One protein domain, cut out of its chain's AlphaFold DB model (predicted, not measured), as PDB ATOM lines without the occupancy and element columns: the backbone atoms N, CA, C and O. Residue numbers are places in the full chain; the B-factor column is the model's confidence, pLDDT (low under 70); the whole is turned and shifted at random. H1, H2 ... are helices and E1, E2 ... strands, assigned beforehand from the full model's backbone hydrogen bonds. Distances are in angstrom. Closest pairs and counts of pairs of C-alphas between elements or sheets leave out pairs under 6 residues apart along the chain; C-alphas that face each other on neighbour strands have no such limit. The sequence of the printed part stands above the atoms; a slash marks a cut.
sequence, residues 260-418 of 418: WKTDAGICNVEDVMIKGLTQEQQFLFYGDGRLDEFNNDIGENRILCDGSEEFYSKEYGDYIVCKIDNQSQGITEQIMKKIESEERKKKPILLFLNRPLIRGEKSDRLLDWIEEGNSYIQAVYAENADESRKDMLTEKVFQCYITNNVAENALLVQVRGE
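Overview. This is residues 260 to 418 of the 418 residues of an uncharacterized protein of Roseburia inulinivorans DSM 16841 (UniProt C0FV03). Two strongly twisted sheets stand face to face as a sandwich, their strands nearly aligned, with H1 packed over E6, near the E5 edge of the six-stranded sheet, on the face turned away from the other sheet, so that the E10 and E9 part of that face is left uncovered by H1. H2 lies beside H1, farther out from that sheet. The printed part has 159 residues in the order E1 E2 E3 E4 E5 E6 H1 E7 H2 E8 E9 E10 E11, class mixed, helices and strands. Both sheets are mixed: E5 E6 E7 E8 E10 E9 and E1 E11 E2 E3 E4. The whole is compact, with a radius of gyration of the C-alphas of 14.6 A, and spans 39 by 37 by 28 A.

Along the chain. E1, residues 265 to 274, begins with C-alpha 265 at (133.649, 143.291, 174.999), is 26.1 A long and bends by 55 degrees at residue 268. E2 is residues 281 to 286, 16.6 A; E3 residues 291 to 295; E4 residues 300 to 305, 15.5 A; E5 residues 311 to 315; and E6 residues 320 to 324. H1, residues 333 to 343, begins with C-alpha 333 at (106.842, 130.275, 156.613) and is 15.0 A long. E7 is residues 349 to 353, H2 residues 364 to 371, E8 residues 377 to 384, 19.8 A, E9 residues 390 to 392, and E10 residues 398 to 403, 16.7 A. E11, residues 409 to 417, is 26.5 A long and ends with C-alpha 417 at (128.515, 118.016, 178.575).

Arrangement. E1 and E11 are parallel, N 270 to O 412 at 2.8 A. E11 and E2 are antiparallel, N 283 to O 413 at 2.8 A. E2, E3 and E4 form a meander, each strand the antiparallel neighbour of the one before, with N 284 to O 292 at 2.9 A and N 293 to O 302 at 2.8 A. E5 and E6 are a hairpin, N 312 to O 323 at 2.8 A. E6, H1, E7 and E7, H2, E8 are strand-helix-strand units, parallel neighbour strands with a helix between, both crossovers right-handed; N 322 to O 350 and N 351 to O 379 are each 2.9 A. E8 and E10 are parallel, N 382 to O 400 at 2.8 A; E9 and E10 are a hairpin, N 399 to O 391 at 2.8 A. The facing parts of the sandwich are 9.9 A apart centre to centre, the strands at 11 degrees; the C-alphas of Ile 402 in E10 and Leu 411 in E11 are the closest of those two strands, 6.6 A apart. H1 is on the sheet of E6, making two layers, helix and sheet, at a height over the sheet of 9.7 A; it is over E6 and along it at 4 degrees on the local plane. H2 is not on that sheet; it is close to but not clearly touching H1, closest C-alphas Met 336 and Leu 366 at 7.3 A, a shallow tilt of 19 degrees, the same way. In H1 and H2 every O i to N i+4 pair is within hydrogen-bond range.

Size, cuts and confidence. The C-alphas farthest apart, of Ile 298 and Gly 360, are 44.2 A from each other. The printed part has no cut, and no link is long. Mean pLDDT of the printed part is 82.7; 18 residues are under 70, among them 261 to 265, 385 to 388 and 404 to 408.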
ATOM      1  N   TRP A 260     138.733 133.272 173.722       70.75
ATOM      2  CA  TRP A 260     138.477 134.235 172.664       70.75
ATOM      3  C   TRP A 260     139.430 135.426 172.714       70.75
ATOM      4  O   TRP A 260     139.514 136.169 173.690       70.75
ATOM      5  N   LYS A 261     140.077 135.685 171.577       67.19
ATOM      6  CA  LYS A 261     140.770 136.950 171.310       67.19
ATOM      7  C   LYS A 261     139.866 137.804 170.436       67.19
ATOM      8  O   LYS A 261     139.787 137.579 169.230       67.19
ATOM      9  N   THR A 262     139.145 138.737 171.045       66.81
ATOM     10  CA  THR A 262     138.215 139.631 170.352       66.81
ATOM     11  C   THR A 262     138.390 141.063 170.850       66.81
ATOM     12  O   THR A 262     138.626 141.283 172.034       66.81
ATOM     13  N   ASP A 263     138.287 142.028 169.933       63.91
ATOM     14  CA  ASP A 263     138.250 143.456 170.274       63.91
ATOM     15  C   ASP A 263     136.870 143.867 170.831       63.91
ATOM     16  O   ASP A 263     136.736 144.936 171.422       63.91
ATOM     17  N   ALA A 264     135.849 143.016 170.658       68.06
ATOM     18  CA  ALA A 264     134.535 143.185 171.271       68.06
ATOM     19  C   ALA A 264     134.564 142.808 172.763       68.06
ATOM     20  O   ALA A 264     135.104 141.768 173.138       68.06
ATOM     21  N   GLY A 265     133.935 143.617 173.611       68.94
ATOM     22  CA  GLY A 265     133.649 143.291 174.999       68.94
ATOM     23  C   GLY A 265     132.640 142.149 175.111       68.94
ATOM     24  O   GLY A 265     131.557 142.183 174.522       68.94
ATOM     25  N   ILE A 266     132.982 141.139 175.909       75.38
ATOM     26  CA  ILE A 266     132.042 140.083 176.288       75.38
ATOM     27  C   ILE A 266     131.081 140.681 177.317       75.38
ATOM     28  O   ILE A 266     131.470 140.998 178.439       75.38
ATOM     29  N   CYS A 267     129.836 140.903 176.901       68.88
ATOM     30  CA  CYS A 267     128.826 141.575 177.718       68.88
ATOM     31  C   CYS A 267     128.094 140.615 178.665       68.88
ATOM     32  O   CYS A 267     127.627 141.039 179.720       68.88
ATOM     33  N   ASN A 268     128.014 139.335 178.298       71.75
ATOM     34  CA  ASN A 268     127.444 138.272 179.112       71.75
ATOM     35  C   ASN A 268     128.028 136.909 178.680       71.75
ATOM     36  O   ASN A 268     128.554 136.788 177.565       71.75
ATOM     37  N   VAL A 269     127.939 135.905 179.553       75.81
ATOM     38  CA  VAL A 269     128.381 134.525 179.304       75.81
ATOM     39  C   VAL A 269     127.244 133.575 179.669       75.81
ATOM     40  O   VAL A 269     126.631 133.730 180.719       75.81
ATOM     41  N   GLU A 270     126.926 132.627 178.792       79.88
ATOM     42  CA  GLU A 270     125.839 131.667 178.999       79.88
ATOM     43  C   GLU A 270     126.311 130.243 178.729       79.88
ATOM     44  O   GLU A 270     126.748 129.918 177.622       79.88
ATOM     45  N   ASP A 271     126.156 129.383 179.732       78.44
ATOM     46  CA  ASP A 271     126.432 127.957 179.623       78.44
ATOM     47  C   ASP A 271     125.196 127.176 179.152       78.44
ATOM     48  O   ASP A 271     124.065 127.410 179.595       78.44
ATOM     49  N   VAL A 272     125.412 126.216 178.251       81.06
ATOM     50  CA  VAL A 272     124.403 125.254 177.797       81.06
ATOM     51  C   VAL A 272     124.902 123.839 177.987       81.06
ATOM     52  O   VAL A 272     125.896 123.428 177.387       81.06
ATOM     53  N   MET A 273     124.146 123.072 178.766       80.25
ATOM     54  CA  MET A 273     124.448 121.678 179.050       80.25
ATOM     55  C   MET A 273     123.766 120.768 178.026       80.25
ATOM     56  O   MET A 273     122.545 120.782 177.865       80.25
ATOM     57  N   ILE A 274     124.563 119.964 177.326       78.81
ATOM     58  CA  ILE A 274     124.117 119.003 176.321       78.81
ATOM     59  C   ILE A 274     124.539 117.607 176.748       78.81
ATOM     60  O   ILE A 274     125.718 117.265 176.839       78.81
ATOM     61  N   LYS A 275     123.545 116.753 176.973       75.06
ATOM     62  CA  LYS A 275     123.767 115.393 177.444       75.06
ATOM     63  C   LYS A 275     124.619 114.566 176.482       75.06
ATOM     64  O   LYS A 275     124.247 114.372 175.327       75.06
ATOM     65  N   GLY A 276     125.702 113.988 177.001       69.06
ATOM     66  CA  GLY A 276     126.583 113.087 176.250       69.06
ATOM     67  C   GLY A 276     127.638 113.785 175.391       69.06
ATOM     68  O   GLY A 276     128.386 113.094 174.702       69.06
ATOM     69  N   LEU A 277     127.733 115.117 175.456       80.88
ATOM     70  CA  LEU A 277     128.769 115.872 174.766       80.88
ATOM     71  C   LEU A 277     130.140 115.611 175.410       80.88
ATOM     72  O   LEU A 277     130.323 115.790 176.611       80.88
ATOM     73  N   THR A 278     131.120 115.199 174.605       70.62
ATOM     74  CA  THR A 278     132.479 114.891 175.088       70.62
ATOM     75  C   THR A 278     133.478 116.035 174.931       70.62
ATOM     76  O   THR A 278     134.570 115.962 175.486       70.62
ATOM     77  N   GLN A 279     133.157 117.042 174.117       74.94
ATOM     78  CA  GLN A 279     134.042 118.165 173.809       74.94
ATOM     79  C   GLN A 279     133.278 119.474 173.944       74.94
ATOM     80  O   GLN A 279     132.197 119.615 173.375       74.94
ATOM     81  N   GLU A 280     133.857 120.419 174.678       83.81
ATOM     82  CA  GLU A 280     133.296 121.756 174.825       83.81
ATOM     83  C   GLU A 280     133.395 122.534 173.515       83.81
ATOM     84  O   GLU A 280     134.350 122.380 172.749       83.81
ATOM     85  N   GLN A 281     132.417 123.397 173.266       87.38
ATOM     86  CA  GLN A 281     132.412 124.284 172.109       87.38
ATOM     87  C   GLN A 281     131.953 125.670 172.536       87.38
ATOM     88  O   GLN A 281     130.965 125.813 173.247       87.38
ATOM     89  N   GLN A 282     132.649 126.703 172.072       89.00
ATOM     90  CA  GLN A 282     132.311 128.087 172.388       89.00
ATOM     91  C   GLN A 282     131.837 128.826 171.140       89.00
ATOM     92  O   GLN A 282     132.359 128.601 170.039       89.00
ATOM     93  N   PHE A 283     130.876 129.722 171.331       91.25
ATOM     94  CA  PHE A 283     130.306 130.584 170.306       91.25
ATOM     95  C   PHE A 283     130.296 132.025 170.778       91.25
ATOM     96  O   PHE A 283     130.041 132.296 171.948       91.25
ATOM     97  N   LEU A 284     130.523 132.944 169.852       88.94
ATOM     98  CA  LEU A 284     130.437 134.368 170.115       88.94
ATOM     99  C   LEU A 284     129.349 134.953 169.220       88.94
ATOM    100  O   LEU A 284     129.459 134.909 167.993       88.94
ATOM    101  N   PHE A 285     128.276 135.442 169.840       90.12
ATOM    102  CA  PHE A 285     127.153 136.062 169.143       90.12
ATOM    103  C   PHE A 285     127.199 137.575 169.337       90.12
ATOM    104  O   PHE A 285     127.115 138.074 170.461       90.12
ATOM    105  N   TYR A 286     127.389 138.296 168.240       86.44
ATOM    106  CA  TYR A 286     127.622 139.734 168.230       86.44
ATOM    107  C   TYR A 286     126.310 140.507 168.064       86.44
ATOM    108  O   TYR A 286     125.380 140.031 167.418       86.44
ATOM    109  N   GLY A 287     126.259 141.736 168.588       79.94
ATOM    110  CA  GLY A 287     125.085 142.617 168.484       79.94
ATOM    111  C   GLY A 287     124.728 143.096 167.065       79.94
ATOM    112  O   GLY A 287     123.787 143.869 166.906       79.94
ATOM    113  N   ASP A 288     125.483 142.683 166.042       80.62
ATOM    114  CA  ASP A 288     125.212 142.920 164.617       80.62
ATOM    115  C   ASP A 288     124.694 141.668 163.876       80.62
ATOM    116  O   ASP A 288     124.479 141.704 162.659       80.62
ATOM    117  N   GLY A 289     124.493 140.560 164.588       83.88
ATOM    118  CA  GLY A 289     123.977 139.306 164.045       83.88
ATOM    119  C   GLY A 289     125.039 138.353 163.536       83.88
ATOM    120  O   GLY A 289     124.695 137.287 163.008       83.88
ATOM    121  N   ARG A 290     126.320 138.701 163.670       88.75
ATOM    122  CA  ARG A 290     127.419 137.786 163.385       88.75
ATOM    123  C   ARG A 290     127.492 136.696 164.453       88.75
ATOM    124  O   ARG A 290     127.336 136.951 165.645       88.75
ATOM    125  N   LEU A 291     127.766 135.474 164.013       92.25
ATOM    126  CA  LEU A 291     127.981 134.315 164.870       92.25
ATOM    127  C   LEU A 291     129.314 133.660 164.511       92.25
ATOM    128  O   LEU A 291     129.499 133.193 163.381       92.25
ATOM    129  N   ASP A 292     130.202 133.571 165.493       92.00
ATOM    130  CA  ASP A 292     131.494 132.908 165.366       92.00
ATOM    131  C   ASP A 292     131.553 131.662 166.264       92.00
ATOM    132  O   ASP A 292     130.900 131.593 167.303       92.00
ATOM    133  N   GLU A 293     132.372 130.682 165.882       91.94
ATOM    134  CA  GLU A 293     132.786 129.555 166.721       91.94
ATOM    135  C   GLU A 293     134.267 129.670 167.086       91.94
ATOM    136  O   GLU A 293     135.083 130.118 166.275       91.94
ATOM    137  N   PHE A 294     134.635 129.218 168.281       86.94
ATOM    138  CA  PHE A 294     136.037 129.064 168.644       86.94
ATOM    139  C   PHE A 294     136.528 127.699 168.178       86.94
ATOM    140  O   PHE A 294     135.960 126.669 168.542       86.94
ATOM    141  N   ASN A 295     137.568 127.662 167.354       81.88
ATOM    142  CA  ASN A 295     138.130 126.399 166.911       81.88
ATOM    143  C   ASN A 295     139.221 125.939 167.885       81.88
ATOM    144  O   ASN A 295     140.365 126.383 167.793       81.88
ATOM    145  N   ASN A 296     138.861 125.005 168.768       74.69
ATOM    146  CA  ASN A 296     139.754 124.428 169.778       74.69
ATOM    147  C   ASN A 296     141.007 123.754 169.192       74.69
ATOM    148  O   ASN A 296     142.045 123.727 169.848       74.69
ATOM    149  N   ASP A 297     140.947 123.234 167.960       75.81
ATOM    150  CA  ASP A 297     142.081 122.525 167.350       75.81
ATOM    151  C   ASP A 297     143.210 123.479 166.932       75.81
ATOM    152  O   ASP A 297     144.385 123.106 166.937       75.81
ATOM    153  N   ILE A 298     142.855 124.705 166.533       78.38
ATOM    154  CA  ILE A 298     143.800 125.713 166.018       78.38
ATOM    155  C   ILE A 298     143.940 126.934 166.935       78.38
ATOM    156  O   ILE A 298     144.866 127.718 166.745       78.38
ATOM    157  N   GLY A 299     143.065 127.086 167.933       74.81
ATOM    158  CA  GLY A 299     143.047 128.224 168.852       74.81
ATOM    159  C   GLY A 299     142.682 129.550 168.178       74.81
ATOM    160  O   GLY A 299     143.220 130.593 168.551       74.81
ATOM    161  N   GLU A 300     141.825 129.509 167.154       79.50
ATOM    162  CA  GLU A 300     141.409 130.682 166.374       79.50
ATOM    163  C   GLU A 300     139.885 130.763 166.228       79.50
ATOM    164  O   GLU A 300     139.180 129.753 166.181       79.50
ATOM    165  N   ASN A 301     139.388 131.992 166.094       84.31
ATOM    166  CA  ASN A 301     137.978 132.287 165.861       84.31
ATOM    167  C   ASN A 301     137.615 131.981 164.403       84.31
ATOM    168  O   ASN A 301     138.327 132.376 163.473       84.31
ATOM    169  N   ARG A 302     136.464 131.351 164.182       87.81
ATOM    170  CA  ARG A 302     135.936 131.067 162.849       87.81
ATOM    171  C   ARG A 302     134.524 131.609 162.707       87.81
ATOM    172  O   ARG A 302     133.629 131.233 163.449       87.81
ATOM    173  N   ILE A 303     134.310 132.414 161.674       90.62
ATOM    174  CA  ILE A 303     132.983 132.931 161.337       90.62
ATOM    175  C   ILE A 303     132.103 131.775 160.856       90.62
ATOM    176  O   ILE A 303     132.453 131.087 159.889       90.62
ATOM    177  N   LEU A 304     130.972 131.560 161.529       91.31
ATOM    178  CA  LEU A 304     129.930 130.636 161.086       91.31
ATOM    179  C   LEU A 304     128.939 131.336 160.164       91.31
ATOM    180  O   LEU A 304     128.628 130.807 159.099       91.31
ATOM    181  N   CYS A 305     128.480 132.518 160.572       90.44
ATOM    182  CA  CYS A 305     127.572 133.366 159.814       90.44
ATOM    183  C   CYS A 305     127.964 134.830 160.031       90.44
ATOM    184  O   CYS A 305     128.078 135.281 161.168       90.44
ATOM    185  N   ASP A 306     128.150 135.583 158.953       84.75
ATOM    186  CA  ASP A 306     128.522 137.006 158.991       84.75
ATOM    187  C   ASP A 306     127.313 137.950 159.117       84.75
ATOM    188  O   ASP A 306     127.449 139.160 158.963       84.75
ATOM    189  N   GLY A 307     126.121 137.394 159.348       78.31
ATOM    190  CA  GLY A 307     124.869 138.141 159.420       78.31
ATOM    191  C   GLY A 307     124.136 138.286 158.082       78.31
ATOM    192  O   GLY A 307     122.947 138.586 158.103       78.31
ATOM    193  N   SER A 308     124.772 138.006 156.935       81.12
ATOM    194  CA  SER A 308     124.172 138.210 155.602       81.12
ATOM    195  C   SER A 308     123.101 137.184 155.213       81.12
ATOM    196  O   SER A 308     122.297 137.422 154.309       81.12
ATOM    197  N   GLU A 309     123.082 136.033 155.883       85.56
ATOM    198  CA  GLU A 309     122.149 134.945 155.608       85.56
ATOM    199  C   GLU A 309     120.887 135.055 156.476       85.56
ATOM    200  O   GLU A 309     120.962 135.180 157.701       85.56
ATOM    201  N   GLU A 310     119.714 134.906 155.844       88.81
ATOM    202  CA  GLU A 310     118.426 134.849 156.557       88.81
ATOM    203  C   GLU A 310     118.319 133.634 157.491       88.81
ATOM    204  O   GLU A 310     117.635 133.681 158.510       88.81
ATOM    205  N   PHE A 311     118.969 132.521 157.135       92.56
ATOM    206  CA  PHE A 311     118.978 131.300 157.935       92.56
ATOM    207  C   PHE A 311     120.278 130.534 157.724       92.56
ATOM    208  O   PHE A 311     120.589 130.157 156.590       92.56
ATOM    209  N   TYR A 312     120.939 130.224 158.829       95.19
ATOM    210  CA  TYR A 312     122.120 129.384 158.914       95.19
ATOM    211  C   TYR A 312     121.837 128.186 159.825       95.19
ATOM    212  O   TYR A 312     121.176 128.324 160.855       95.19
ATOM    213  N   SER A 313     122.365 127.016 159.470       95.94
ATOM    214  CA  SER A 313     122.319 125.824 160.320       95.94
ATOM    215  C   SER A 313     123.602 125.019 160.195       95.94
ATOM    216  O   SER A 313     124.021 124.693 159.079       95.94
ATOM    217  N   LYS A 314     124.167 124.615 161.329       95.12
ATOM    218  CA  LYS A 314     125.295 123.690 161.396       95.12
ATOM    219  C   LYS A 314     125.016 122.601 162.415       95.12
ATOM    220  O   LYS A 314     124.680 122.869 163.563       95.12
ATOM    221  N   GLU A 315     125.168 121.363 161.973       93.50
ATOM    222  CA  GLU A 315     125.010 120.188 162.816       93.50
ATOM    223  C   GLU A 315     126.359 119.808 163.429       93.50
ATOM    224  O   GLU A 315     127.330 119.547 162.717       93.50
ATOM    225  N   TYR A 316     126.389 119.777 164.755       87.94
ATOM    226  CA  TYR A 316     127.440 119.182 165.563       87.94
ATOM    227  C   TYR A 316     127.042 117.733 165.895       87.94
ATOM    228  O   TYR A 316     125.898 117.309 165.677       87.94
ATOM    229  N   GLY A 317     128.000 116.932 166.372       84.00
ATOM    230  CA  GLY A 317     127.789 115.504 166.654       84.00
ATOM    231  C   GLY A 317     126.498 115.240 167.434       84.00
ATOM    232  O   GLY A 317     125.673 114.442 166.984       84.00
ATOM    233  N   ASP A 318     126.273 116.020 168.492       88.88
ATOM    234  CA  ASP A 318     125.184 115.811 169.451       88.88
ATOM    235  C   ASP A 318     124.118 116.918 169.459       88.88
ATOM    236  O   ASP A 318     123.069 116.744 170.069       88.88
ATOM    237  N   TYR A 319     124.333 118.033 168.756       93.00
ATOM    238  CA  TYR A 319     123.422 119.185 168.746       93.00
ATOM    239  C   TYR A 319     123.481 119.959 167.430       93.00
ATOM    240  O   TYR A 319     124.294 119.672 166.555       93.00
ATOM    241  N   ILE A 320     122.594 120.931 167.255       95.31
ATOM    242  CA  ILE A 320     122.505 121.772 166.062       95.31
ATOM    243  C   ILE A 320     122.543 123.232 166.499       95.31
ATOM    244  O   ILE A 320     121.895 123.621 167.466       95.31
ATOM    245  N   VAL A 321     123.286 124.048 165.762       96.31
ATOM    246  CA  VAL A 321     123.281 125.505 165.902       96.31
ATOM    247  C   VAL A 321     122.523 126.097 164.731       96.31
ATOM    248  O   VAL A 321     122.866 125.838 163.576       96.31
ATOM    249  N   CYS A 322     121.512 126.906 165.027       96.56
ATOM    250  CA  CYS A 322     120.742 127.648 164.042       96.56
ATOM    251  C   CYS A 322     120.863 129.148 164.306       96.56
ATOM    252  O   CYS A 322     120.672 129.587 165.435       96.56
ATOM    253  N   LYS A 323     121.113 129.940 163.261       94.62
ATOM    254  CA  LYS A 323     121.026 131.407 163.312       94.62
ATOM    255  C   LYS A 323     119.975 131.889 162.329       94.62
ATOM    256  O   LYS A 323     119.936 131.421 161.190       94.62
ATOM    257  N   ILE A 324     119.139 132.829 162.753       92.69
ATOM    258  CA  ILE A 324     118.065 133.397 161.936       92.69
ATOM    259  C   ILE A 324     118.141 134.917 161.990       92.69
ATOM    260  O   ILE A 324     118.047 135.507 163.065       92.69
ATOM    261  N   ASP A 325     118.238 135.551 160.822       89.31
ATOM    262  CA  ASP A 325     117.943 136.981 160.732       89.31
ATOM    263  C   ASP A 325     116.427 137.178 160.623       89.31
ATOM    264  O   ASP A 325     115.800 136.903 159.597       89.31
ATOM    265  N   ASN A 326     115.829 137.651 161.712       87.94
ATOM    266  CA  ASN A 326     114.412 137.980 161.811       87.94
ATOM    267  C   ASN A 326     114.152 139.494 161.949       87.94
ATOM    268  O   ASN A 326     113.018 139.870 162.268       87.94
ATOM    269  N   GLN A 327     115.128 140.374 161.666       80.31
ATOM    270  CA  GLN A 327     114.954 141.827 161.834       80.31
ATOM    271  C   GLN A 327     113.878 142.401 160.899       80.31
ATOM    272  O   GLN A 327     113.006 143.163 161.324       80.31
ATOM    273  N   SER A 328     113.916 142.024 159.618       72.75
ATOM    274  CA  SER A 328     113.095 142.662 158.575       72.75
ATOM    275  C   SER A 328     111.687 142.062 158.465       72.75
ATOM    276  O   SER A 328     110.673 142.774 158.456       72.75
ATOM    277  N   GLN A 329     111.601 140.732 158.358       72.94
ATOM    278  CA  GLN A 329     110.361 140.027 158.006       72.94
ATOM    279  C   GLN A 329     109.776 139.189 159.152       72.94
ATOM    280  O   GLN A 329     108.669 138.669 159.003       72.94
ATOM    281  N   GLY A 330     110.447 139.119 160.309       81.81
ATOM    282  CA  GLY A 330     110.093 138.184 161.377       81.81
ATOM    283  C   GLY A 330     110.308 136.728 160.956       81.81
ATOM    284  O   GLY A 330     111.076 136.444 160.038       81.81
ATOM    285  N   ILE A 331     109.610 135.796 161.607       87.25
ATOM    286  CA  ILE A 331     109.734 134.367 161.301       87.25
ATOM    287  C   ILE A 331     108.753 133.985 160.181       87.25
ATOM    288  O   ILE A 331     107.560 133.763 160.401       87.25
ATOM    289  N   THR A 332     109.256 133.923 158.947       87.88
ATOM    290  CA  THR A 332     108.455 133.585 157.758       87.88
ATOM    291  C   THR A 332     108.137 132.086 157.673       87.88
ATOM    292  O   THR A 332     108.789 131.250 158.296       87.88
ATOM    293  N   GLU A 333     107.159 131.698 156.844       87.06
ATOM    294  CA  GLU A 333     106.842 130.275 156.613       87.06
ATOM    295  C   GLU A 333     108.027 129.499 156.010       87.06
ATOM    296  O   GLU A 333     108.204 128.311 156.276       87.06
ATOM    297  N   GLN A 334     108.855 130.171 155.210       89.12
ATOM    298  CA  GLN A 334     110.055 129.568 154.642       89.12
ATOM    299  C   GLN A 334     111.099 129.276 155.724       89.12
ATOM    300  O   GLN A 334     111.709 128.210 155.691       89.12
ATOM    301  N   ILE A 335     111.273 130.185 156.690       90.62
ATOM    302  CA  ILE A 335     112.149 129.983 157.849       90.62
ATOM    303  C   ILE A 335     111.600 128.864 158.741       90.62
ATOM    304  O   ILE A 335     112.351 127.950 159.076       90.62
ATOM    305  N   MET A 336     110.293 128.855 159.030       90.69
ATOM    306  CA  MET A 336     109.659 127.775 159.802       90.69
ATOM    307  C   MET A 336     109.930 126.398 159.188       90.69
ATOM    308  O   MET A 336     110.368 125.494 159.889       90.69
ATOM    309  N   LYS A 337     109.785 126.245 157.864       91.81
ATOM    310  CA  LYS A 337     110.080 124.973 157.175       91.81
ATOM    311  C   LYS A 337     111.539 124.531 157.314       91.81
ATOM    312  O   LYS A 337     111.801 123.329 157.318       91.81
ATOM    313  N   LYS A 338     112.483 125.475 157.399       94.31
ATOM    314  CA  LYS A 338     113.901 125.169 157.633       94.31
ATOM    315  C   LYS A 338     114.130 124.700 159.071       94.31
ATOM    316  O   LYS A 338     114.745 123.656 159.251       94.31
ATOM    317  N   ILE A 339     113.561 125.386 160.066       92.25
ATOM    318  CA  ILE A 339     113.624 124.958 161.478       92.25
ATOM    319  C   ILE A 339     112.996 123.567 161.643       92.25
ATOM    320  O   ILE A 339     113.625 122.668 162.188       92.25
ATOM    321  N   GLU A 340     111.811 123.336 161.074       91.88
ATOM    322  CA  GLU A 340     111.138 122.028 161.085       91.88
ATOM    323  C   GLU A 340     111.965 120.913 160.416       91.88
ATOM    324  O   GLU A 340     111.752 119.725 160.672       91.88
ATOM    325  N   SER A 341     112.861 121.254 159.487       94.06
ATOM    326  CA  SER A 341     113.784 120.289 158.880       94.06
ATOM    327  C   SER A 341     114.895 119.893 159.852       94.06
ATOM    328  O   SER A 341     115.252 118.717 159.910       94.06
ATOM    329  N   GLU A 342     115.410 120.844 160.631       94.94
ATOM    330  CA  GLU A 342     116.438 120.590 161.647       94.94
ATOM    331  C   GLU A 342     115.858 119.842 162.858       94.94
ATOM    332  O   GLU A 342     116.422 118.839 163.290       94.94
ATOM    333  N   GLU A 343     114.660 120.214 163.309       92.88
ATOM    334  CA  GLU A 343     113.892 119.532 164.369       92.88
ATOM    335  C   GLU A 343     113.677 118.033 164.084       92.88
ATOM    336  O   GLU A 343     113.748 117.183 164.976       92.88
ATOM    337  N   ARG A 344     113.488 117.655 162.809       93.06
ATOM    338  CA  ARG A 344     113.336 116.243 162.402       93.06
ATOM    339  C   ARG A 344     114.559 115.382 162.699       93.06
ATOM    340  O   ARG A 344     114.421 114.157 162.749       93.06
ATOM    341  N   LYS A 345     115.731 115.988 162.896       93.38
ATOM    342  CA  LYS A 345     116.967 115.287 163.261       93.38
ATOM    343  C   LYS A 345     116.989 114.870 164.732       93.38
ATOM    344  O   LYS A 345     117.815 114.036 165.091       93.38
ATOM    345  N   LYS A 346     116.054 115.376 165.552       92.06
ATOM    346  CA  LYS A 346     115.871 115.011 166.968       92.06
ATOM    347  C   LYS A 346     117.114 115.243 167.826       92.06
ATOM    348  O   LYS A 346     117.428 114.439 168.704       92.06
ATOM    349  N   LYS A 347     117.824 116.329 167.538       91.56
ATOM    350  CA  LYS A 347     118.986 116.789 168.292       91.56
ATOM    351  C   LYS A 347     118.653 118.120 168.959       91.56
ATOM    352  O   LYS A 347     117.944 118.902 168.330       91.56
ATOM    353  N   PRO A 348     119.174 118.384 170.168       91.38
ATOM    354  CA  PRO A 348     119.166 119.707 170.776       91.38
ATOM    355  C   PRO A 348     119.507 120.824 169.788       91.38
ATOM    356  O   PRO A 348     120.477 120.697 169.040       91.38
ATOM    357  N   ILE A 349     118.729 121.905 169.794       94.44
ATOM    358  CA  ILE A 349     118.944 123.071 168.933       94.44
ATOM    359  C   ILE A 349     119.253 124.298 169.791       94.44
ATOM    360  O   ILE A 349     118.476 124.660 170.679       94.44
ATOM    361  N   LEU A 350     120.373 124.953 169.485       95.19
ATOM    362  CA  LEU A 350     120.734 126.274 169.993       95.19
ATOM    363  C   LEU A 350     120.363 127.309 168.940       95.19
ATOM    364  O   LEU A 350     120.837 127.232 167.801       95.19
ATOM    365  N   LEU A 351     119.496 128.247 169.306       95.44
ATOM    366  CA  LEU A 351     118.890 129.174 168.364       95.44
ATOM    367  C   LEU A 351     119.359 130.609 168.613       95.44
ATOM    368  O   LEU A 351     119.104 131.166 169.671       95.44
ATOM    369  N   PHE A 352     119.980 131.226 167.612       94.31
ATOM    370  CA  PHE A 352     120.456 132.610 167.638       94.31
ATOM    371  C   PHE A 352     119.581 133.490 166.736       94.31
ATOM    372  O   PHE A 352     119.349 133.151 165.573       94.31
ATOM    373  N   LEU A 353     119.078 134.605 167.262       92.69
ATOM    374  CA  LEU A 353     118.102 135.481 166.619       92.69
ATOM    375  C   LEU A 353     118.546 136.945 166.672       92.69
ATOM    376  O   LEU A 353     118.943 137.447 167.718       92.69
ATOM    377  N   ASN A 354     118.353 137.676 165.577       89.12
ATOM    378  CA  ASN A 354     118.610 139.121 165.548       89.12
ATOM    379  C   ASN A 354     117.491 139.974 166.200       89.12
ATOM    380  O   ASN A 354     117.563 141.201 166.240       89.12
ATOM    381  N   ARG A 355     116.411 139.348 166.673       87.75
ATOM    382  CA  ARG A 355     115.301 139.981 167.397       87.75
ATOM    383  C   ARG A 355     114.675 138.952 168.341       87.75
ATOM    384  O   ARG A 355     114.514 137.797 167.926       87.75
ATOM    385  N   PRO A 356     114.256 139.335 169.557       88.19
ATOM    386  CA  PRO A 356     113.742 138.375 170.515       88.19
ATOM    387  C   PRO A 356     112.352 137.880 170.123       88.19
ATOM    388  O   PRO A 356     111.594 138.544 169.407       88.19
ATOM    389  N   LEU A 357     112.006 136.692 170.609       87.88
ATOM    390  CA  LEU A 357     110.647 136.180 170.542       87.88
ATOM    391  C   LEU A 357     109.820 136.918 171.597       87.88
ATOM    392  O   LEU A 357     110.128 136.865 172.788       87.88
ATOM    393  N   ILE A 358     108.804 137.652 171.143       83.88
ATOM    394  CA  ILE A 358     107.900 138.447 171.974       83.88
ATOM    395  C   ILE A 358     106.486 138.181 171.473       83.88
ATOM    396  O   ILE A 358     106.215 138.283 170.275       83.88
ATOM    397  N   ARG A 359     105.580 137.853 172.397       82.62
ATOM    398  CA  ARG A 359     104.191 137.547 172.059       82.62
ATOM    399  C   ARG A 359     103.456 138.781 171.532       82.62
ATOM    400  O   ARG A 359     103.534 139.856 172.128       82.62
ATOM    401  N   GLY A 360     102.711 138.610 170.445       76.19
ATOM    402  CA  GLY A 360     102.027 139.683 169.725       76.19
ATOM    403  C   GLY A 360     102.882 140.353 168.643       76.19
ATOM    404  O   GLY A 360     102.441 141.343 168.053       76.19
ATOM    405  N   GLU A 361     104.082 139.834 168.361       79.94
ATOM    406  CA  GLU A 361     104.950 140.298 167.275       79.94
ATOM    407  C   GLU A 361     105.048 139.277 166.124       79.94
ATOM    408  O   GLU A 361     104.416 138.223 166.110       79.94
ATOM    409  N   LYS A 362     105.876 139.563 165.108       71.69
ATOM    410  CA  LYS A 362     106.090 138.686 163.936       71.69
ATOM    411  C   LYS A 362     106.850 137.376 164.256       71.69
ATOM    412  O   LYS A 362     107.410 136.759 163.348       71.69
ATOM    413  N   SER A 363     106.907 136.970 165.522       76.06
ATOM    414  CA  SER A 363     107.596 135.782 166.043       76.06
ATOM    415  C   SER A 363     106.651 134.750 166.675       76.06
ATOM    416  O   SER A 363     107.106 133.648 166.979       76.06
ATOM    417  N   ASP A 364     105.347 135.047 166.778       81.75
ATOM    418  CA  ASP A 364     104.346 134.208 167.464       81.75
ATOM    419  C   ASP A 364     104.370 132.738 167.030       81.75
ATOM    420  O   ASP A 364     104.320 131.848 167.863       81.75
ATOM    421  N   ARG A 365     104.548 132.455 165.734       83.88
ATOM    422  CA  ARG A 365     104.534 131.072 165.225       83.88
ATOM    423  C   ARG A 365     105.648 130.190 165.786       83.88
ATOM    424  O   ARG A 365     105.430 128.999 165.974       83.88
ATOM    425  N   LEU A 366     106.846 130.745 165.967       88.19
ATOM    426  CA  LEU A 366     107.967 129.991 166.527       88.19
ATOM    427  C   LEU A 366     107.832 129.881 168.043       88.19
ATOM    428  O   LEU A 366     108.160 128.845 168.606       88.19
ATOM    429  N   LEU A 367     107.307 130.930 168.681       89.12
ATOM    430  CA  LEU A 367     106.997 130.911 170.103       89.12
ATOM    431  C   LEU A 367     105.945 129.835 170.421       89.12
ATOM    432  O   LEU A 367     106.192 128.997 171.278       89.12
ATOM    433  N   ASP A 368     104.840 129.788 169.672       87.88
ATOM    434  CA  ASP A 368     103.794 128.767 169.812       87.88
ATOM    435  C   ASP A 368     104.377 127.355 169.613       87.88
ATOM    436  O   ASP A 368     104.092 126.448 170.389       87.88
ATOM    437  N   TRP A 369     105.271 127.172 168.633       88.44
ATOM    438  CA  TRP A 369     105.950 125.892 168.394       88.44
ATOM    439  C   TRP A 369     106.829 125.440 169.573       88.44
ATOM    440  O   TRP A 369     106.871 124.253 169.902       88.44
ATOM    441  N   ILE A 370     107.534 126.377 170.217       89.31
ATOM    442  CA  ILE A 370     108.339 126.106 171.417       89.31
ATOM    443  C   ILE A 370     107.418 125.788 172.607       89.31
ATOM    444  O   ILE A 370     107.651 124.811 173.323       89.31
ATOM    445  N   GLU A 371     106.354 126.570 172.799       86.25
ATOM    446  CA  GLU A 371     105.391 126.421 173.900       86.25
ATOM    447  C   GLU A 371     104.569 125.121 173.816       86.25
ATOM    448  O   GLU A 371     104.198 124.563 174.849       86.25
ATOM    449  N   GLU A 372     104.335 124.578 172.617       84.31
ATOM    450  CA  GLU A 372     103.678 123.276 172.408       84.31
ATOM    451  C   GLU A 372     104.483 122.083 172.977       84.31
ATOM    452  O   GLU A 372     103.968 120.961 173.048       84.31
ATOM    453  N   GLY A 373     105.733 122.303 173.405       68.94
ATOM    454  CA  GLY A 373     106.508 121.377 174.241       68.94
ATOM    455  C   GLY A 373     107.145 120.187 173.514       68.94
ATOM    456  O   GLY A 373     107.751 119.335 174.161       68.94
ATOM    457  N   ASN A 374     107.032 120.121 172.183       73.56
ATOM    458  CA  ASN A 374     107.627 119.068 171.343       73.56
ATOM    459  C   ASN A 374     108.858 119.531 170.545       73.56
ATOM    460  O   ASN A 374     109.363 118.777 169.711       73.56
ATOM    461  N   SER A 375     109.318 120.760 170.770       86.81
ATOM    462  CA  SER A 375     110.514 121.306 170.133       86.81
ATOM    463  C   SER A 375     111.789 120.757 170.782       86.81
ATOM    464  O   SER A 375     111.857 120.579 172.000       86.81
ATOM    465  N   TYR A 376     112.810 120.500 169.967       90.38
ATOM    466  CA  TYR A 376     114.167 120.178 170.407       90.38
ATOM    467  C   TYR A 376     115.021 121.436 170.655       90.38
ATOM    468  O   TYR A 376     116.208 121.312 170.961       90.38
ATOM    469  N   ILE A 377     114.452 122.643 170.548       91.56
ATOM    470  CA  ILE A 377     115.119 123.893 170.936       91.56
ATOM    471  C   ILE A 377     115.338 123.894 172.449       91.56
ATOM    472  O   ILE A 377     114.398 123.705 173.215       91.56
ATOM    473  N   GLN A 378     116.583 124.114 172.872       86.81
ATOM    474  CA  GLN A 378     116.965 124.157 174.289       86.81
ATOM    475  C   GLN A 378     117.255 125.572 174.785       86.81
ATOM    476  O   GLN A 378     116.952 125.899 175.929       86.81
ATOM    477  N   ALA A 379     117.816 126.421 173.925       87.56
ATOM    478  CA  ALA A 379     118.197 127.780 174.283       87.56
ATOM    479  C   ALA A 379     117.981 128.727 173.104       87.56
ATOM    480  O   ALA A 379     118.255 128.375 171.951       87.56
ATOM    481  N   VAL A 380     117.500 129.929 173.415       91.81
ATOM    482  CA  VAL A 380     117.337 131.029 172.467       91.81
ATOM    483  C   VAL A 380     118.230 132.193 172.894       91.81
ATOM    484  O   VAL A 380     118.211 132.622 174.043       91.81
ATOM    485  N   TYR A 381     118.994 132.733 171.958       91.88
ATOM    486  CA  TYR A 381     119.868 133.883 172.152       91.88
ATOM    487  C   TYR A 381     119.435 134.967 171.197       91.88
ATOM    488  O   TYR A 381     119.438 134.756 169.988       91.88
ATOM    489  N   ALA A 382     119.023 136.104 171.733       89.06
ATOM    490  CA  ALA A 382     118.434 137.160 170.947       89.06
ATOM    491  C   ALA A 382     119.076 138.514 171.214       89.06
ATOM    492  O   ALA A 382     119.328 138.921 172.344       89.06
ATOM    493  N   GLU A 383     119.271 139.240 170.136       85.56
ATOM    494  CA  GLU A 383     119.577 140.662 170.114       85.56
ATOM    495  C   GLU A 383     118.422 141.517 170.686       85.56
ATOM    496  O   GLU A 383     117.258 141.280 170.370       85.56
ATOM    497  N   ASN A 384     118.719 142.520 171.517       75.50
ATOM    498  CA  ASN A 384     117.765 143.439 172.152       75.50
ATOM    499  C   ASN A 384     118.328 144.865 172.229       75.50
ATOM    500  O   ASN A 384     119.456 145.078 172.653       75.50
ATOM    501  N   ALA A 385     117.539 145.875 171.868       61.12
ATOM    502  CA  ALA A 385     118.002 147.263 171.853       61.12
ATOM    503  C   ALA A 385     118.248 147.848 173.251       61.12
ATOM    504  O   ALA A 385     119.118 148.704 173.394       61.12
ATOM    505  N   ASP A 386     117.509 147.402 174.267       63.75
ATOM    506  CA  ASP A 386     117.439 148.146 175.525       63.75
ATOM    507  C   ASP A 386     118.327 147.548 176.628       63.75
ATOM    508  O   ASP A 386     119.055 148.290 177.287       63.75
ATOM    509  N   GLU A 387     118.297 146.226 176.844       63.31
ATOM    510  CA  GLU A 387     118.876 145.610 178.050       63.31
ATOM    511  C   GLU A 387     119.296 144.142 177.839       63.31
ATOM    512  O   GLU A 387     118.672 143.405 177.066       63.31
ATOM    513  N   SER A 388     120.318 143.706 178.587       67.25
ATOM    514  CA  SER A 388     120.689 142.294 178.735       67.25
ATOM    515  C   SER A 388     119.931 141.672 179.900       67.25
ATOM    516  O   SER A 388     119.994 142.172 181.019       67.25
ATOM    517  N   ARG A 389     119.216 140.576 179.641       71.88
ATOM    518  CA  ARG A 389     118.437 139.825 180.637       71.88
ATOM    519  C   ARG A 389     118.220 138.384 180.172       71.88
ATOM    520  O   ARG A 389     118.595 138.050 179.050       71.88
ATOM    521  N   LYS A 390     117.597 137.544 180.996       77.50
ATOM    522  CA  LYS A 390     117.251 136.153 180.672       77.50
ATOM    523  C   LYS A 390     115.816 135.869 181.103       77.50
ATOM    524  O   LYS A 390     115.501 136.016 182.280       77.50
ATOM    525  N   ASP A 391     114.973 135.451 180.161       78.81
ATOM    526  CA  ASP A 391     113.562 135.130 180.398       78.81
ATOM    527  C   ASP A 391     113.295 133.649 180.078       78.81
ATOM    528  O   ASP A 391     113.824 133.108 179.108       78.81
ATOM    529  N   MET A 392     112.459 132.975 180.868       79.44
ATOM    530  CA  MET A 392     112.017 131.608 180.564       79.44
ATOM    531  C   MET A 392     110.866 131.650 179.553       79.44
ATOM    532  O   MET A 392     109.825 132.244 179.834       79.44
ATOM    533  N   LEU A 393     111.039 131.012 178.391       79.19
ATOM    534  CA  LEU A 393     109.964 130.822 177.408       79.19
ATOM    535  C   LEU A 393     109.061 129.645 177.805       79.19
ATOM    536  O   LEU A 393     107.848 129.699 177.637       79.19
ATOM    537  N   THR A 394     109.654 128.582 178.351       79.19
ATOM    538  CA  THR A 394     108.959 127.425 178.941       79.19
ATOM    539  C   THR A 394     109.721 126.962 180.182       79.19
ATOM    540  O   THR A 394     110.791 127.485 180.472       79.19
ATOM    541  N   GLU A 395     109.242 125.930 180.886       72.31
ATOM    542  CA  GLU A 395     109.984 125.301 181.998       72.31
ATOM    543  C   GLU A 395     111.371 124.759 181.595       72.31
ATOM    544  O   GLU A 395     112.195 124.488 182.464       72.31
ATOM    545  N   LYS A 396     111.637 124.577 180.292       73.81
ATOM    546  CA  LYS A 396     112.865 123.943 179.776       73.81
ATOM    547  C   LYS A 396     113.662 124.798 178.794       73.81
ATOM    548  O   LYS A 396     114.763 124.402 178.433       73.81
ATOM    549  N   VAL A 397     113.107 125.918 178.333       80.62
ATOM    550  CA  VAL A 397     113.709 126.757 177.288       80.62
ATOM    551  C   VAL A 397     113.775 128.190 177.777       80.62
ATOM    552  O   VAL A 397     112.748 128.773 178.128       80.62
ATOM    553  N   PHE A 398     114.972 128.767 177.749       80.81
ATOM    554  CA  PHE A 398     115.207 130.169 178.078       80.81
ATOM    555  C   PHE A 398     115.527 130.998 176.830       80.81
ATOM    556  O   PHE A 398     115.977 130.471 175.810       80.81
ATOM    557  N   GLN A 399     115.318 132.307 176.939       85.81
ATOM    558  CA  GLN A 399     115.750 133.322 175.992       85.81
ATOM    559  C   GLN A 399     116.671 134.327 176.688       85.81
ATOM    560  O   GLN A 399     116.243 135.030 177.603       85.81
ATOM    561  N   CYS A 400     117.918 134.418 176.234       81.75
ATOM    562  CA  CYS A 400     118.874 135.425 176.688       81.75
ATOM    563  C   CYS A 400     118.899 136.612 175.729       81.75
ATOM    564  O   CYS A 400     118.904 136.434 174.512       81.75
ATOM    565  N   TYR A 401     118.940 137.813 176.292       79.25
ATOM    566  CA  TYR A 401     118.924 139.078 175.571       79.25
ATOM    567  C   TYR A 401     120.319 139.711 175.598       79.25
ATOM    568  O   TYR A 401     120.968 139.777 176.647       79.25
ATOM    569  N   ILE A 402     120.764 140.212 174.452       75.50
ATOM    570  CA  ILE A 402     122.065 140.865 174.267       75.50
ATOM    571  C   ILE A 402     121.827 142.300 173.848       75.50
ATOM    572  O   ILE A 402     121.003 142.537 172.975       75.50
ATOM    573  N   THR A 403     122.552 143.259 174.420       70.00
ATOM    574  CA  THR A 403     122.381 144.659 174.017       70.00
ATOM    575  C   THR A 403     122.901 144.899 172.592       70.00
ATOM    576  O   THR A 403     124.068 144.653 172.291       70.00
ATOM    577  N   ASN A 404     122.045 145.427 171.715       65.75
ATOM    578  CA  ASN A 404     122.354 145.720 170.308       65.75
ATOM    579  C   ASN A 404     123.036 147.068 170.083       65.75
ATOM    580  O   ASN A 404     123.416 147.396 168.961       65.75
ATOM    581  N   ASN A 405     123.146 147.901 171.117       54.09
ATOM    582  CA  ASN A 405     123.497 149.308 170.925       54.09
ATOM    583  C   ASN A 405     124.987 149.562 170.656       54.09
ATOM    584  O   ASN A 405     125.364 150.716 170.444       54.09
ATOM    585  N   VAL A 406     125.837 148.528 170.619       56.91
ATOM    586  CA  VAL A 406     127.257 148.676 170.282       56.91
ATOM    587  C   VAL A 406     127.744 147.443 169.514       56.91
ATOM    588  O   VAL A 406     127.694 146.335 170.036       56.91
ATOM    589  N   ALA A 407     128.295 147.632 168.306       53.97
ATOM    590  CA  ALA A 407     128.968 146.576 167.526       53.97
ATOM    591  C   ALA A 407     130.196 145.965 168.244       53.97
ATOM    592  O   ALA A 407     130.808 145.015 167.768       53.97
ATOM    593  N   GLU A 408     130.564 146.536 169.391       63.25
ATOM    594  CA  GLU A 408     131.650 146.106 170.261       63.25
ATOM    595  C   GLU A 408     131.171 145.154 171.368       63.25
ATOM    596  O   GLU A 408     131.992 144.780 172.191       63.25
ATOM    597  N   ASN A 409     129.897 144.748 171.428       74.56
ATOM    598  CA  ASN A 409     129.408 143.794 172.430       74.56
ATOM    599  C   ASN A 409     129.134 142.417 171.821       74.56
ATOM    600  O   ASN A 409     128.537 142.303 170.747       74.56
ATOM    601  N   ALA A 410     129.514 141.370 172.550       80.06
ATOM    602  CA  ALA A 410     129.188 139.998 172.196       80.06
ATOM    603  C   ALA A 410     128.766 139.163 173.410       80.06
ATOM    604  O   ALA A 410     129.224 139.388 174.532       80.06
ATOM    605  N   LEU A 411     127.889 138.192 173.174       83.94
ATOM    606  CA  LEU A 411     127.550 137.136 174.119       83.94
ATOM    607  C   LEU A 411     128.424 135.921 173.854       83.94
ATOM    608  O   LEU A 411     128.429 135.394 172.739       83.94
ATOM    609  N   LEU A 412     129.108 135.456 174.891       84.94
ATOM    610  CA  LEU A 412     129.803 134.181 174.857       84.94
ATOM    611  C   LEU A 412     128.819 133.070 175.240       84.94
ATOM    612  O   LEU A 412     128.282 133.075 176.341       84.94
ATOM    613  N   VAL A 413     128.591 132.115 174.345       87.25
ATOM    614  CA  VAL A 413     127.806 130.906 174.625       87.25
ATOM    615  C   VAL A 413     128.750 129.714 174.691       87.25
ATOM    616  O   VAL A 413     129.448 129.417 173.720       87.25
ATOM    617  N   GLN A 414     128.773 129.024 175.824       85.38
ATOM    618  CA  GLN A 414     129.636 127.875 176.079       85.38
ATOM    619  C   GLN A 414     128.783 126.609 176.143       85.38
ATOM    620  O   GLN A 414     127.873 126.483 176.952       85.38
ATOM    621  N   VAL A 415     129.055 125.661 175.255       86.31
ATOM    622  CA  VAL A 415     128.317 124.402 175.143       86.31
ATOM    623  C   VAL A 415     129.149 123.289 175.756       86.31
ATOM    624  O   VAL A 415     130.279 123.055 175.319       86.31
ATOM    625  N   ARG A 416     128.596 122.607 176.762       82.56
ATOM    626  CA  ARG A 416     129.305 121.620 177.589       82.56
ATOM    627  C   ARG A 416     128.495 120.342 177.778       82.56
ATOM    628  O   ARG A 416     127.304 120.302 177.485       82.56
ATOM    629  N   GLY A 417     129.160 119.284 178.232       75.75
ATOM    630  CA  GLY A 417     128.515 118.016 178.575       75.75
ATOM    631  C   GLY A 417     127.871 118.051 179.957       75.75
ATOM    632  O   GLY A 417     128.511 118.528 180.887       75.75
ATOM    633  N   GLU A 418     126.636 117.539 180.077       61.81
ATOM    634  CA  GLU A 418     126.019 117.193 181.382       61.81
ATOM    635  C   GLU A 418     126.803 116.131 182.157       61.81
ATOM    636  O   GLU A 418     127.215 115.120 181.528       61.81
TER     637      GLU A 418